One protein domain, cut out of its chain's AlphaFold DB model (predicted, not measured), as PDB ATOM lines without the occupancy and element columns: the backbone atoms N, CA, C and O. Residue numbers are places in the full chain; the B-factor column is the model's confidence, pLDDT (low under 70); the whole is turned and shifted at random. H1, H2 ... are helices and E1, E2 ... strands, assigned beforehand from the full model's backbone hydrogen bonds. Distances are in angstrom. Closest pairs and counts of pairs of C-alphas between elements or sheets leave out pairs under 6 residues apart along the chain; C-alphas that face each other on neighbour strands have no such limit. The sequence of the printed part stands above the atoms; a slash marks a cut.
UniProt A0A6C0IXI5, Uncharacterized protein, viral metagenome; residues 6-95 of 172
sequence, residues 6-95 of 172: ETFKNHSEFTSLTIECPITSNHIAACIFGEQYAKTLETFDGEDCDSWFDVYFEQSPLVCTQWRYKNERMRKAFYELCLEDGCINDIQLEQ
ATOM      1  N   GLU A   6      -0.854  36.431  38.789       63.69
ATOM      2  CA  GLU A   6      -2.215  36.543  39.315       63.69
ATOM      3  C   GLU A   6      -2.640  35.353  40.175       63.69
ATOM      4  O   GLU A   6      -3.418  35.520  41.111       63.69
ATOM      5  N   THR A   7      -2.124  34.161  39.890       64.44
ATOM      6  CA  THR A   7      -2.389  32.965  40.696       64.44
ATOM      7  C   THR A   7      -1.554  32.984  41.981       64.44
ATOM      8  O   THR A   7      -2.062  32.658  43.051       64.44
ATOM      9  N   PHE A   8      -0.302  33.441  41.896       62.34
ATOM     10  CA  PHE A   8       0.644  33.518  43.013       62.34
ATOM     11  C   PHE A   8       0.265  34.580  44.058       62.34
ATOM     12  O   PHE A   8       0.225  34.289  45.254       62.34
ATOM     13  N   LYS A   9      -0.125  35.790  43.624       62.38
ATOM     14  CA  LYS A   9      -0.494  36.901  44.528       62.38
ATOM     15  C   LYS A   9      -1.726  36.620  45.398       62.38
ATOM     16  O   LYS A   9      -1.914  37.259  46.431       62.38
ATOM     17  N   ASN A  10      -2.565  35.677  44.969       59.69
ATOM     18  CA  ASN A  10      -3.805  35.296  45.640       59.69
ATOM     19  C   ASN A  10      -3.628  34.130  46.633       59.69
ATOM     20  O   ASN A  10      -4.596  33.742  47.288       59.69
ATOM     21  N   HIS A  11      -2.417  33.576  46.776       64.44
ATOM     22  CA  HIS A  11      -2.131  32.575  47.803       64.44
ATOM     23  C   HIS A  11      -2.123  33.241  49.190       64.44
ATOM     24  O   HIS A  11      -1.490  34.280  49.386       64.44
ATOM     25  N   SER A  12      -2.822  32.663  50.172       52.66
ATOM     26  CA  SER A  12      -3.017  33.262  51.508       52.66
ATOM     27  C   SER A  12      -1.719  33.497  52.282       52.66
ATOM     28  O   SER A  12      -1.659  34.348  53.162       52.66
ATOM     29  N   GLU A  13      -0.671  32.747  51.950       59.12
ATOM     30  CA  GLU A  13       0.663  32.905  52.532       59.12
ATOM     31  C   GLU A  13       1.410  34.118  51.964       59.12
ATOM     32  O   GLU A  13       2.320  34.625  52.609       59.12
ATOM     33  N   PHE A  14       1.010  34.610  50.787       62.06
ATOM     34  CA  PHE A  14       1.704  35.670  50.061       62.06
ATOM     35  C   PHE A  14       1.204  37.074  50.420       62.06
ATOM     36  O   PHE A  14       1.950  38.050  50.375       62.06
ATOM     37  N   THR A  15      -0.054  37.184  50.852       61.47
ATOM     38  CA  THR A  15      -0.713  38.465  51.155       61.47
ATOM     39  C   THR A  15      -0.126  39.174  52.382       61.47
ATOM     40  O   THR A  15      -0.247  40.391  52.499       61.47
ATOM     41  N   SER A  16       0.529  38.436  53.284       67.81
ATOM     42  CA  SER A  16       1.202  38.971  54.478       67.81
ATOM     43  C   SER A  16       2.716  39.160  54.329       67.81
ATOM     44  O   SER A  16       3.362  39.595  55.283       67.81
ATOM     45  N   LEU A  17       3.303  38.809  53.180       78.75
ATOM     46  CA  LEU A  17       4.747  38.923  52.964       78.75
ATOM     47  C   LEU A  17       5.139  40.357  52.622       78.75
ATOM     48  O   LEU A  17       4.401  41.092  51.959       78.75
ATOM     49  N   THR A  18       6.348  40.731  53.027       87.81
ATOM     50  CA  THR A  18       6.991  41.949  52.530       87.81
ATOM     51  C   THR A  18       8.208  41.604  51.694       87.81
ATOM     52  O   THR A  18       8.983  40.721  52.061       87.81
ATOM     53  N   ILE A  19       8.392  42.332  50.601       87.62
ATOM     54  CA  ILE A  19       9.444  42.122  49.612       87.62
ATOM     55  C   ILE A  19      10.307  43.380  49.566       87.62
ATOM     56  O   ILE A  19       9.785  44.497  49.606       87.62
ATOM     57  N   GLU A  20      11.624  43.211  49.506       88.38
ATOM     58  CA  GLU A  20      12.555  44.311  49.266       88.38
ATOM     59  C   GLU A  20      12.306  44.951  47.891       88.38
ATOM     60  O   GLU A  20      12.278  44.282  46.860       88.38
ATOM     61  N   CYS A  21      12.125  46.269  47.865       86.62
ATOM     62  CA  CYS A  21      11.956  47.036  46.638       86.62
ATOM     63  C   CYS A  21      13.314  47.240  45.934       86.62
ATOM     64  O   CYS A  21      14.244  47.738  46.572       86.62
ATOM     65  N   PRO A  22      13.439  46.941  44.624       84.31
ATOM     66  CA  PRO A  22      14.714  47.022  43.899       84.31
ATOM     67  C   PRO A  22      15.258  48.445  43.792       84.31
ATOM     68  O   PRO A  22      16.471  48.631  43.696       84.31
ATOM     69  N   ILE A  23      14.349  49.426  43.807       83.00
ATOM     70  CA  ILE A  23      14.663  50.849  43.842       83.00
ATOM     71  C   ILE A  23      15.097  51.161  45.276       83.00
ATOM     72  O   ILE A  23      16.250  50.978  45.632       83.00
ATOM     73  N   THR A  24      14.130  51.444  46.146       80.50
ATOM     74  CA  THR A  24      14.354  52.052  47.466       80.50
ATOM     75  C   THR A  24      15.044  51.177  48.517       80.50
ATOM     76  O   THR A  24      15.304  51.661  49.615       80.50
ATOM     77  N   SER A  25      15.283  49.888  48.253       80.44
ATOM     78  CA  SER A  25      15.771  48.890  49.233       80.44
ATOM     79  C   SER A  25      14.883  48.714  50.479       80.44
ATOM     80  O   SER A  25      15.247  48.016  51.426       80.44
ATOM     81  N   ASN A  26      13.706  49.345  50.512       83.31
ATOM     82  CA  ASN A  26      12.752  49.213  51.605       83.31
ATOM     83  C   ASN A  26      11.878  47.979  51.397       83.31
ATOM     84  O   ASN A  26      11.509  47.646  50.272       83.31
ATOM     85  N   HIS A  27      11.486  47.341  52.497       85.12
ATOM     86  CA  HIS A  27      10.524  46.247  52.452       85.12
ATOM     87  C   HIS A  27       9.110  46.816  52.320       85.12
ATOM     88  O   HIS A  27       8.668  47.600  53.161       85.12
ATOM     89  N   ILE A  28       8.402  46.413  51.270       83.88
ATOM     90  CA  ILE A  28       7.025  46.824  50.983       83.88
ATOM     91  C   ILE A  28       6.111  45.602  50.942       83.88
ATOM     92  O   ILE A  28       6.573  44.484  50.726       83.88
ATOM     93  N   ALA A  29       4.812  45.793  51.162       84.19
ATOM     94  CA  ALA A  29       3.853  44.696  51.078       84.19
ATOM     95  C   ALA A  29       3.847  44.077  49.670       84.19
ATOM     96  O   ALA A  29       3.908  44.800  48.672       84.19
ATOM     97  N   ALA A  30       3.737  42.751  49.590       81.75
ATOM     98  CA  ALA A  30       3.780  42.022  48.324       81.75
ATOM     99  C   ALA A  30       2.680  42.451  47.333       81.75
ATOM    100  O   ALA A  30       2.910  42.462  46.125       81.75
ATOM    101  N   CYS A  31       1.510  42.872  47.828       77.38
ATOM    102  CA  CYS A  31       0.451  43.448  46.996       77.38
ATOM    103  C   CYS A  31       0.896  44.747  46.303       77.38
ATOM    104  O   CYS A  31       0.755  44.865  45.091       77.38
ATOM    105  N   ILE A  32       1.511  45.671  47.048       78.88
ATOM    106  CA  ILE A  32       2.024  46.947  46.530       78.88
ATOM    107  C   ILE A  32       3.164  46.695  45.538       78.88
ATOM    108  O   ILE A  32       3.209  47.313  44.478       78.88
ATOM    109  N   PHE A  33       4.067  45.764  45.857       85.06
ATOM    110  CA  PHE A  33       5.121  45.334  44.938       85.06
ATOM    111  C   PHE A  33       4.525  44.824  43.616       85.06
ATOM    112  O   PHE A  33       4.937  45.242  42.537       85.06
ATOM    113  N   GLY A  34       3.512  43.963  43.711       78.25
ATOM    114  CA  GLY A  34       2.804  43.414  42.564       78.25
ATOM    115  C   GLY A  34       2.120  44.456  41.698       78.25
ATOM    116  O   GLY A  34       2.132  44.312  40.486       78.25
ATOM    117  N   GLU A  35       1.533  45.487  42.302       78.75
ATOM    118  CA  GLU A  35       0.923  46.605  41.577       78.75
ATOM    119  C   GLU A  35       1.978  47.452  40.853       78.75
ATOM    120  O   GLU A  35       1.787  47.803  39.691       78.75
ATOM    121  N   GLN A  36       3.104  47.748  41.511       80.12
ATOM    122  CA  GLN A  36       4.167  48.590  40.947       80.12
ATOM    123  C   GLN A  36       4.902  47.925  39.784       80.12
ATOM    124  O   GLN A  36       5.250  48.591  38.812       80.12
ATOM    125  N   TYR A  37       5.128  46.616  39.877       83.56
ATOM    126  CA  TYR A  37       5.907  45.865  38.894       83.56
ATOM    127  C   TYR A  37       5.042  44.908  38.068       83.56
ATOM    128  O   TYR A  37       5.579  44.013  37.426       83.56
ATOM    129  N   ALA A  38       3.714  45.102  38.053       79.31
ATOM    130  CA  ALA A  38       2.746  44.221  37.394       79.31
ATOM    131  C   ALA A  38       3.122  43.904  35.946       79.31
ATOM    132  O   ALA A  38       3.112  42.748  35.553       79.31
ATOM    133  N   LYS A  39       3.517  44.921  35.177       78.31
ATOM    134  CA  LYS A  39       3.847  44.767  33.760       78.31
ATOM    135  C   LYS A  39       5.119  43.941  33.537       78.31
ATOM    136  O   LYS A  39       5.125  43.097  32.651       78.31
ATOM    137  N   THR A  40       6.146  44.106  34.370       81.75
ATOM    138  CA  THR A  40       7.306  43.198  34.361       81.75
ATOM    139  C   THR A  40       6.876  41.809  34.782       81.75
ATOM    140  O   THR A  40       7.256  40.836  34.158       81.75
ATOM    141  N   LEU A  41       5.997  41.702  35.776       78.25
ATOM    142  CA  LEU A  41       5.489  40.416  36.240       78.25
ATOM    143  C   LEU A  41       4.589  39.703  35.203       78.25
ATOM    144  O   LEU A  41       4.450  38.483  35.258       78.25
ATOM    145  N   GLU A  42       4.012  40.440  34.248       72.06
ATOM    146  CA  GLU A  42       3.180  39.949  33.139       72.06
ATOM    147  C   GLU A  42       3.990  39.429  31.942       72.06
ATOM    148  O   GLU A  42       3.479  38.593  31.194       72.06
ATOM    149  N   THR A  43       5.244  39.867  31.748       65.00
ATOM    150  CA  THR A  43       6.117  39.327  30.685       65.00
ATOM    151  C   THR A  43       6.594  37.901  30.982       65.00
ATOM    152  O   THR A  43       7.171  37.240  30.115       65.00
ATOM    153  N   PHE A  44       6.287  37.382  32.174       64.56
ATOM    154  CA  PHE A  44       6.581  36.014  32.578       64.56
ATOM    155  C   PHE A  44       5.395  35.088  32.295       64.56
ATOM    156  O   PHE A  44       4.391  35.075  33.007       64.56
ATOM    157  N   ASP A  45       5.529  34.242  31.273       54.00
ATOM    158  CA  ASP A  45       4.497  33.283  30.858       54.00
ATOM    159  C   ASP A  45       4.490  31.968  31.669       54.00
ATOM    160  O   ASP A  45       3.786  31.016  31.303       54.00
ATOM    161  N   GLY A  46       5.241  31.948  32.779       53.75
ATOM    162  CA  GLY A  46       5.108  31.010  33.890       53.75
ATOM    163  C   GLY A  46       5.084  29.548  33.465       53.75
ATOM    164  O   GLY A  46       4.038  28.901  33.545       53.75
ATOM    165  N   GLU A  47       6.227  29.002  33.046       55.25
ATOM    166  CA  GLU A  47       6.366  27.543  33.008       55.25
ATOM    167  C   GLU A  47       6.514  26.962  34.425       55.25
ATOM    168  O   GLU A  47       5.854  25.968  34.697       55.25
ATOM    169  N   ASP A  48       7.215  27.647  35.346       54.84
ATOM    170  CA  ASP A  48       7.181  27.392  36.799       54.84
ATOM    171  C   ASP A  48       7.479  28.683  37.596       54.84
ATOM    172  O   ASP A  48       8.502  29.336  37.383       54.84
ATOM    173  N   CYS A  49       6.586  29.055  38.521       46.78
ATOM    174  CA  CYS A  49       6.690  30.273  39.347       46.78
ATOM    175  C   CYS A  49       7.864  30.222  40.341       46.78
ATOM    176  O   CYS A  49       8.531  31.237  40.555       46.78
ATOM    177  N   ASP A  50       8.150  29.034  40.884       54.53
ATOM    178  CA  ASP A  50       9.262  28.803  41.815       54.53
ATOM    179  C   ASP A  50      10.610  29.087  41.133       54.53
ATOM    180  O   ASP A  50      11.506  29.684  41.715       54.53
ATOM    181  N   SER A  51      10.732  28.794  39.837       58.69
ATOM    182  CA  SER A  51      12.003  28.843  39.109       58.69
ATOM    183  C   SER A  51      12.590  30.242  38.923       58.69
ATOM    184  O   SER A  51      13.801  30.351  38.784       58.69
ATOM    185  N   TRP A  52      11.774  31.302  38.885       63.97
ATOM    186  CA  TRP A  52      12.252  32.678  38.667       63.97
ATOM    187  C   TRP A  52      12.114  33.553  39.908       63.97
ATOM    188  O   TRP A  52      13.016  34.337  40.191       63.97
ATOM    189  N   PHE A  53      11.056  33.388  40.709       74.00
ATOM    190  CA  PHE A  53      10.997  34.063  42.006       74.00
ATOM    191  C   PHE A  53      12.188  33.636  42.876       74.00
ATOM    192  O   PHE A  53      12.871  34.497  43.432       74.00
ATOM    193  N   ASP A  54      12.562  32.351  42.837       74.69
ATOM    194  CA  ASP A  54      13.798  31.875  43.453       74.69
ATOM    195  C   ASP A  54      15.057  32.333  42.707       74.69
ATOM    196  O   ASP A  54      16.141  32.255  43.267       74.69
ATOM    197  N   VAL A  55      15.017  32.812  41.463       79.50
ATOM    198  CA  VAL A  55      16.221  33.395  40.833       79.50
ATOM    199  C   VAL A  55      16.577  34.719  41.499       79.50
ATOM    200  O   VAL A  55      17.753  34.957  41.784       79.50
ATOM    201  N   TYR A  56      15.579  35.557  41.783       84.75
ATOM    202  CA  TYR A  56      15.812  36.911  42.283       84.75
ATOM    203  C   TYR A  56      15.762  37.005  43.796       84.75
ATOM    204  O   TYR A  56      16.562  37.745  44.372       84.75
ATOM    205  N   PHE A  57      14.872  36.249  44.432       87.31
ATOM    206  CA  PHE A  57      14.542  36.404  45.836       87.31
ATOM    207  C   PHE A  57      14.951  35.188  46.670       87.31
ATOM    208  O   PHE A  57      15.059  34.059  46.197       87.31
ATOM    209  N   GLU A  58      15.202  35.439  47.946       89.06
ATOM    210  CA  GLU A  58      15.348  34.429  48.988       89.06
ATOM    211  C   GLU A  58      14.672  34.920  50.268       89.06
ATOM    212  O   GLU A  58      14.485  36.127  50.469       89.06
ATOM    213  N   GLN A  59      14.326  33.993  51.161       87.38
ATOM    214  CA  GLN A  59      13.853  34.371  52.487       87.38
ATOM    215  C   GLN A  59      14.965  35.081  53.261       87.38
ATOM    216  O   GLN A  59      16.118  34.643  53.285       87.38
ATOM    217  N   SER A  60      14.609  36.178  53.924       83.44
ATOM    218  CA  SER A  60      15.529  36.891  54.797       83.44
ATOM    219  C   SER A  60      15.953  35.970  55.947       83.44
ATOM    220  O   SER A  60      15.098  35.479  56.689       83.44
ATOM    221  N   PRO A  61      17.266  35.771  56.167       81.31
ATOM    222  CA  PRO A  61      17.759  34.916  57.246       81.31
ATOM    223  C   PRO A  61      17.475  35.502  58.636       81.31
ATOM    224  O   PRO A  61      17.613  34.805  59.637       81.31
ATOM    225  N   LEU A  62      17.112  36.788  58.707       81.50
ATOM    226  CA  LEU A  62      16.770  37.485  59.946       81.50
ATOM    227  C   LEU A  62      15.264  37.451  60.229       81.50
ATOM    228  O   LEU A  62      14.865  37.463  61.391       81.50
ATOM    229  N   VAL A  63      14.434  37.434  59.181       79.38
ATOM    230  CA  VAL A  63      12.973  37.514  59.293       79.38
ATOM    231  C   VAL A  63      12.332  36.655  58.200       79.38
ATOM    232  O   VAL A  63      12.177  37.101  57.070       79.38
ATOM    233  N   CYS A  64      11.908  35.432  58.531       75.50
ATOM    234  CA  CYS A  64      11.423  34.458  57.537       75.50
ATOM    235  C   CYS A  64      10.151  34.886  56.774       75.50
ATOM    236  O   CYS A  64       9.810  34.286  55.761       75.50
ATOM    237  N   THR A  65       9.433  35.909  57.249       78.00
ATOM    238  CA  THR A  65       8.266  36.498  56.567       78.00
ATOM    239  C   THR A  65       8.639  37.588  55.556       78.00
ATOM    240  O   THR A  65       7.761  38.157  54.906       78.00
ATOM    241  N   GLN A  66       9.929  37.904  55.429       86.88
ATOM    242  CA  GLN A  66      10.445  38.891  54.490       86.88
ATOM    243  C   GLN A  66      11.244  38.205  53.394       86.88
ATOM    244  O   GLN A  66      12.038  37.302  53.658       86.88
ATOM    245  N   TRP A  67      11.067  38.685  52.172       88.31
ATOM    246  CA  TRP A  67      11.849  38.265  51.023       88.31
ATOM    247  C   TRP A  67      12.769  39.396  50.597       88.31
ATOM    248  O   TRP A  67      12.354  40.552  50.504       88.31
ATOM    249  N   ARG A  68      14.025  39.045  50.347       89.94
ATOM    250  CA  ARG A  68      15.070  39.967  49.904       89.94
ATOM    251  C   ARG A  68      15.658  39.486  48.594       89.94
ATOM    252  O   ARG A  68      15.519  38.309  48.259       89.94
ATOM    253  N   TYR A  69      16.365  40.357  47.888       91.88
ATOM    254  CA  TYR A  69      17.135  39.900  46.738       91.88
ATOM    255  C   TYR A  69      18.280  38.983  47.186       91.88
ATOM    256  O   TYR A  69      18.956  39.256  48.179       91.88
ATOM    257  N   LYS A  70      18.549  37.912  46.428       90.06
ATOM    258  CA  LYS A  70      19.655  36.974  46.713       90.06
ATOM    259  C   LYS A  70      21.010  37.663  46.802       90.06
ATOM    260  O   LYS A  70      21.888  37.259  47.559       90.06
ATOM    261  N   ASN A  71      21.217  38.663  45.953       89.38
ATOM    262  CA  ASN A  71      22.410  39.495  45.921       89.38
ATOM    263  C   ASN A  71      22.162  40.740  45.060       89.38
ATOM    264  O   ASN A  71      21.196  40.818  44.299       89.38
ATOM    265  N   GLU A  72      23.107  41.675  45.128       87.69
ATOM    266  CA  GLU A  72      23.067  42.938  44.388       87.69
ATOM    267  C   GLU A  72      22.976  42.750  42.865       87.69
ATOM    268  O   GLU A  72      22.327  43.522  42.165       87.69
ATOM    269  N   ARG A  73      23.580  41.681  42.329       88.88
ATOM    270  CA  ARG A  73      23.516  41.384  40.893       88.88
ATOM    271  C   ARG A  73      22.090  41.038  40.463       88.88
ATOM    272  O   ARG A  73      21.663  41.509  39.413       88.88
ATOM    273  N   MET A  74      21.370  40.230  41.242       88.06
ATOM    274  CA  MET A  74      19.973  39.891  40.950       88.06
ATOM    275  C   MET A  74      19.073  41.118  41.077       88.06
ATOM    276  O   MET A  74      18.257  41.368  40.195       88.06
ATOM    277  N   ARG A  75      19.282  41.935  42.114       88.50
ATOM    278  CA  ARG A  75      18.570  43.205  42.288       88.50
ATOM    279  C   ARG A  75      18.727  44.122  41.070       88.50
ATOM    280  O   ARG A  75      17.729  44.585  40.523       88.50
ATOM    281  N   LYS A  76      19.962  44.326  40.600       86.00
ATOM    282  CA  LYS A  76      20.257  45.144  39.411       86.00
ATOM    283  C   LYS A  76      19.627  44.573  38.140       86.00
ATOM    284  O   LYS A  76      19.048  45.328  37.371       86.00
ATOM    285  N   ALA A  77      19.695  43.256  37.946       86.19
ATOM    286  CA  ALA A  77      19.097  42.597  36.786       86.19
ATOM    287  C   ALA A  77      17.562  42.733  36.758       86.19
ATOM    288  O   ALA A  77      16.986  42.944  35.698       86.19
ATOM    289  N   PHE A  78      16.897  42.648  37.916       87.56
ATOM    290  CA  PHE A  78      15.454  42.890  38.015       87.56
ATOM    291  C   PHE A  78      15.118  44.355  37.721       87.56
ATOM    292  O   PHE A  78      14.171  44.651  37.004       87.56
ATOM    293  N   TYR A  79      15.912  45.277  38.265       86.38
ATOM    294  CA  TYR A  79      15.737  46.709  38.048       86.38
ATOM    295  C   TYR A  79      15.875  47.102  36.568       86.38
ATOM    296  O   TYR A  79      15.049  47.856  36.059       86.38
ATOM    297  N   GLU A  80      16.877  46.564  35.866       85.25
ATOM    298  CA  GLU A  80      17.069  46.778  34.425       85.25
ATOM    299  C   GLU A  80      15.862  46.285  33.619       85.25
ATOM    300  O   GLU A  80      15.372  47.006  32.754       85.25
ATOM    301  N   LEU A  81      15.306  45.124  33.972       84.56
ATOM    302  CA  LEU A  81      14.097  44.602  33.334       84.56
ATOM    303  C   LEU A  81      12.878  45.510  33.567       84.56
ATOM    304  O   LEU A  81      12.129  45.804  32.640       84.56
ATOM    305  N   CYS A  82      12.711  46.033  34.784       85.12
ATOM    306  CA  CYS A  82      11.654  47.000  35.080       85.12
ATOM    307  C   CYS A  82      11.786  48.317  34.293       85.12
ATOM    308  O   CYS A  82      10.767  48.960  34.022       85.12
ATOM    309  N   LEU A  83      13.008  48.734  33.943       83.12
ATOM    310  CA  LEU A  83      13.247  49.877  33.055       83.12
ATOM    311  C   LEU A  83      12.902  49.535  31.600       83.12
ATOM    312  O   LEU A  83      12.223  50.318  30.940       83.12
ATOM    313  N   GLU A  84      13.329  48.366  31.112       84.12
ATOM    314  CA  GLU A  84      13.037  47.889  29.752       84.12
ATOM    315  C   GLU A  84      11.530  47.762  29.503       84.12
ATOM    316  O   GLU A  84      11.017  48.219  28.477       84.12
ATOM    317  N   ASP A  85      10.802  47.231  30.483       83.31
ATOM    318  CA  ASP A  85       9.349  47.111  30.429       83.31
ATOM    319  C   ASP A  85       8.635  48.450  30.665       83.31
ATOM    320  O   ASP A  85       7.413  48.537  30.528       83.31
ATOM    321  N   GLY A  86       9.349  49.523  31.011       78.00
ATOM    322  CA  GLY A  86       8.758  50.823  31.329       78.00
ATOM    323  C   GLY A  86       7.840  50.789  32.558       78.00
ATOM    324  O   GLY A  86       6.910  51.591  32.647       78.00
ATOM    325  N   CYS A  87       8.064  49.847  33.480       76.25
ATOM    326  CA  CYS A  87       7.419  49.811  34.799       76.25
ATOM    327  C   CYS A  87       7.938  50.939  35.689       76.25
ATOM    328  O   CYS A  87       7.204  51.512  36.490       76.25
ATOM    329  N   ILE A  88       9.215  51.265  35.511       71.94
ATOM    330  CA  ILE A  88       9.902  52.368  36.162       71.94
ATOM    331  C   ILE A  88      10.208  53.389  35.067       71.94
ATOM    332  O   ILE A  88      10.924  53.090  34.117       71.94
ATOM    333  N   ASN A  89       9.668  54.602  35.182       62.91
ATOM    334  CA  ASN A  89      10.160  55.721  34.379       62.91
ATOM    335  C   ASN A  89      11.486  56.195  34.984       62.91
ATOM    336  O   ASN A  89      11.591  56.239  36.212       62.91
ATOM    337  N   ASP A  90      12.438  56.654  34.161       52.62
ATOM    338  CA  ASP A  90      13.720  57.247  34.602       52.62
ATOM    339  C   ASP A  90      13.561  58.266  35.756       52.62
ATOM    340  O   ASP A  90      14.463  58.474  36.556       52.62
ATOM    341  N   ILE A  91      12.378  58.868  35.900       46.97
ATOM    342  CA  ILE A  91      12.002  59.831  36.944       46.97
ATOM    343  C   ILE A  91      11.972  59.223  38.366       46.97
ATOM    344  O   ILE A  91      12.175  59.947  39.337       46.97
ATOM    345  N   GLN A  92      11.792  57.909  38.550       50.84
ATOM    346  CA  GLN A  92      11.891  57.297  39.890       50.84
ATOM    347  C   GLN A  92      13.338  57.210  40.410       50.84
ATOM    348  O   GLN A  92      13.522  57.140  41.626       50.84
ATOM    349  N   LEU A  93      14.358  57.343  39.543       45.44
ATOM    350  CA  LEU A  93      15.750  57.572  39.974       45.44
ATOM    351  C   LEU A  93      15.914  58.906  40.715       45.44
ATOM    352  O   LEU A  93      16.866  59.071  41.474       45.44
ATOM    353  N   GLU A  94      14.984  59.858  40.564       45.94
ATOM    354  CA  GLU A  94      15.016  61.094  41.349       45.94
ATOM    355  C   GLU A  94      14.500  60.916  42.783       45.94
ATOM    356  O   GLU A  94      14.858  61.727  43.638       45.94
ATOM    357  N   GLN A  95      13.722  59.867  43.088       44.34
ATOM    358  CA  GLN A  95      13.173  59.642  44.437       44.34
ATOM    359  C   GLN A  95      14.099  58.857  45.378       44.34
ATOM    360  O   GLN A  95      13.867  58.853  46.586       44.34
TER     361      GLN A  95
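What this domain is: This is residues 6 to 95 of the 172 residues of an uncharacterized protein of viral metagenome (UniProt A0A6C0IXI5). A small twisted sheet of four short strands covers one end of a loose ring of helices: H1 passes under E1 and E2, H2 lies beyond it, and H3 and H4 meet in a corner that grazes the sheet. H5 lies farthest out, past the end of H4. The printed part has 90 residues, in the order E1 E2 H1 H2 H3 E3 E4 H4 H5; the sheet, E2 E1 E4 E3, is mixed, and the class is mixed, helices and strands. It is compact, with a radius of gyration of the C-alphas of 12.6 A and spans of 33 by 30 by 22 A.

How they stand to each other: After residues 6 to 17, with no named element, look at E1, residues 18 to 20, and E2, residues 27 to 29: an antiparallel hairpin, with N 19 and O 28 at 2.8 A. H1, residues 30 to 36, is on the sheet at a height of 9.5 A. H2, residues 38 to 42, is close to H1 but not clearly touching, the closest C-alphas being Gly 34 and Leu 41, 7.5 A. H3, residues 49 to 56, only grazes the sheet. E3, residues 57 to 59, and E4, residues 66 to 69, form the other antiparallel hairpin, with N 58 and O 68 at 2.9 A. E4 is parallel to E1, with N 20 and O 67 at 2.9 A. H4, residues 72 to 84, touches H3 with residues 74 to 78 alone, the closest C-alphas being Tyr 56 and Met 74, 5.3 A. H5, residues 90 to 94, is close to H4 but not clearly touching: C-alphas 83 and 90, the closest, are 7.5 A apart. Every O i to N i+4 pair is within hydrogen-bond range in H1, H2 and H4, against 3 of 4 in H3 and 0 of 1 in H5, where 2 of 2 O i to N i+3 pairs are.

Where its parts are: Find C-alpha 18 at (6.991, 41.949, 52.530), where E1 begins. H4 runs 18.4 A from C-alpha 72 at (23.067, 42.938, 44.388), and H3 runs 11.7 A. H5 ends at C-alpha 94, (15.016, 61.094, 41.349).

The domain as a whole: The C-alphas of Glu 47 and Glu 94, the two farthest apart, are 35.6 A apart. The printed part has no cut, and no link is long. Confidence is under 70 at residues 6 to 16, 43 to 52 and 89 to 95.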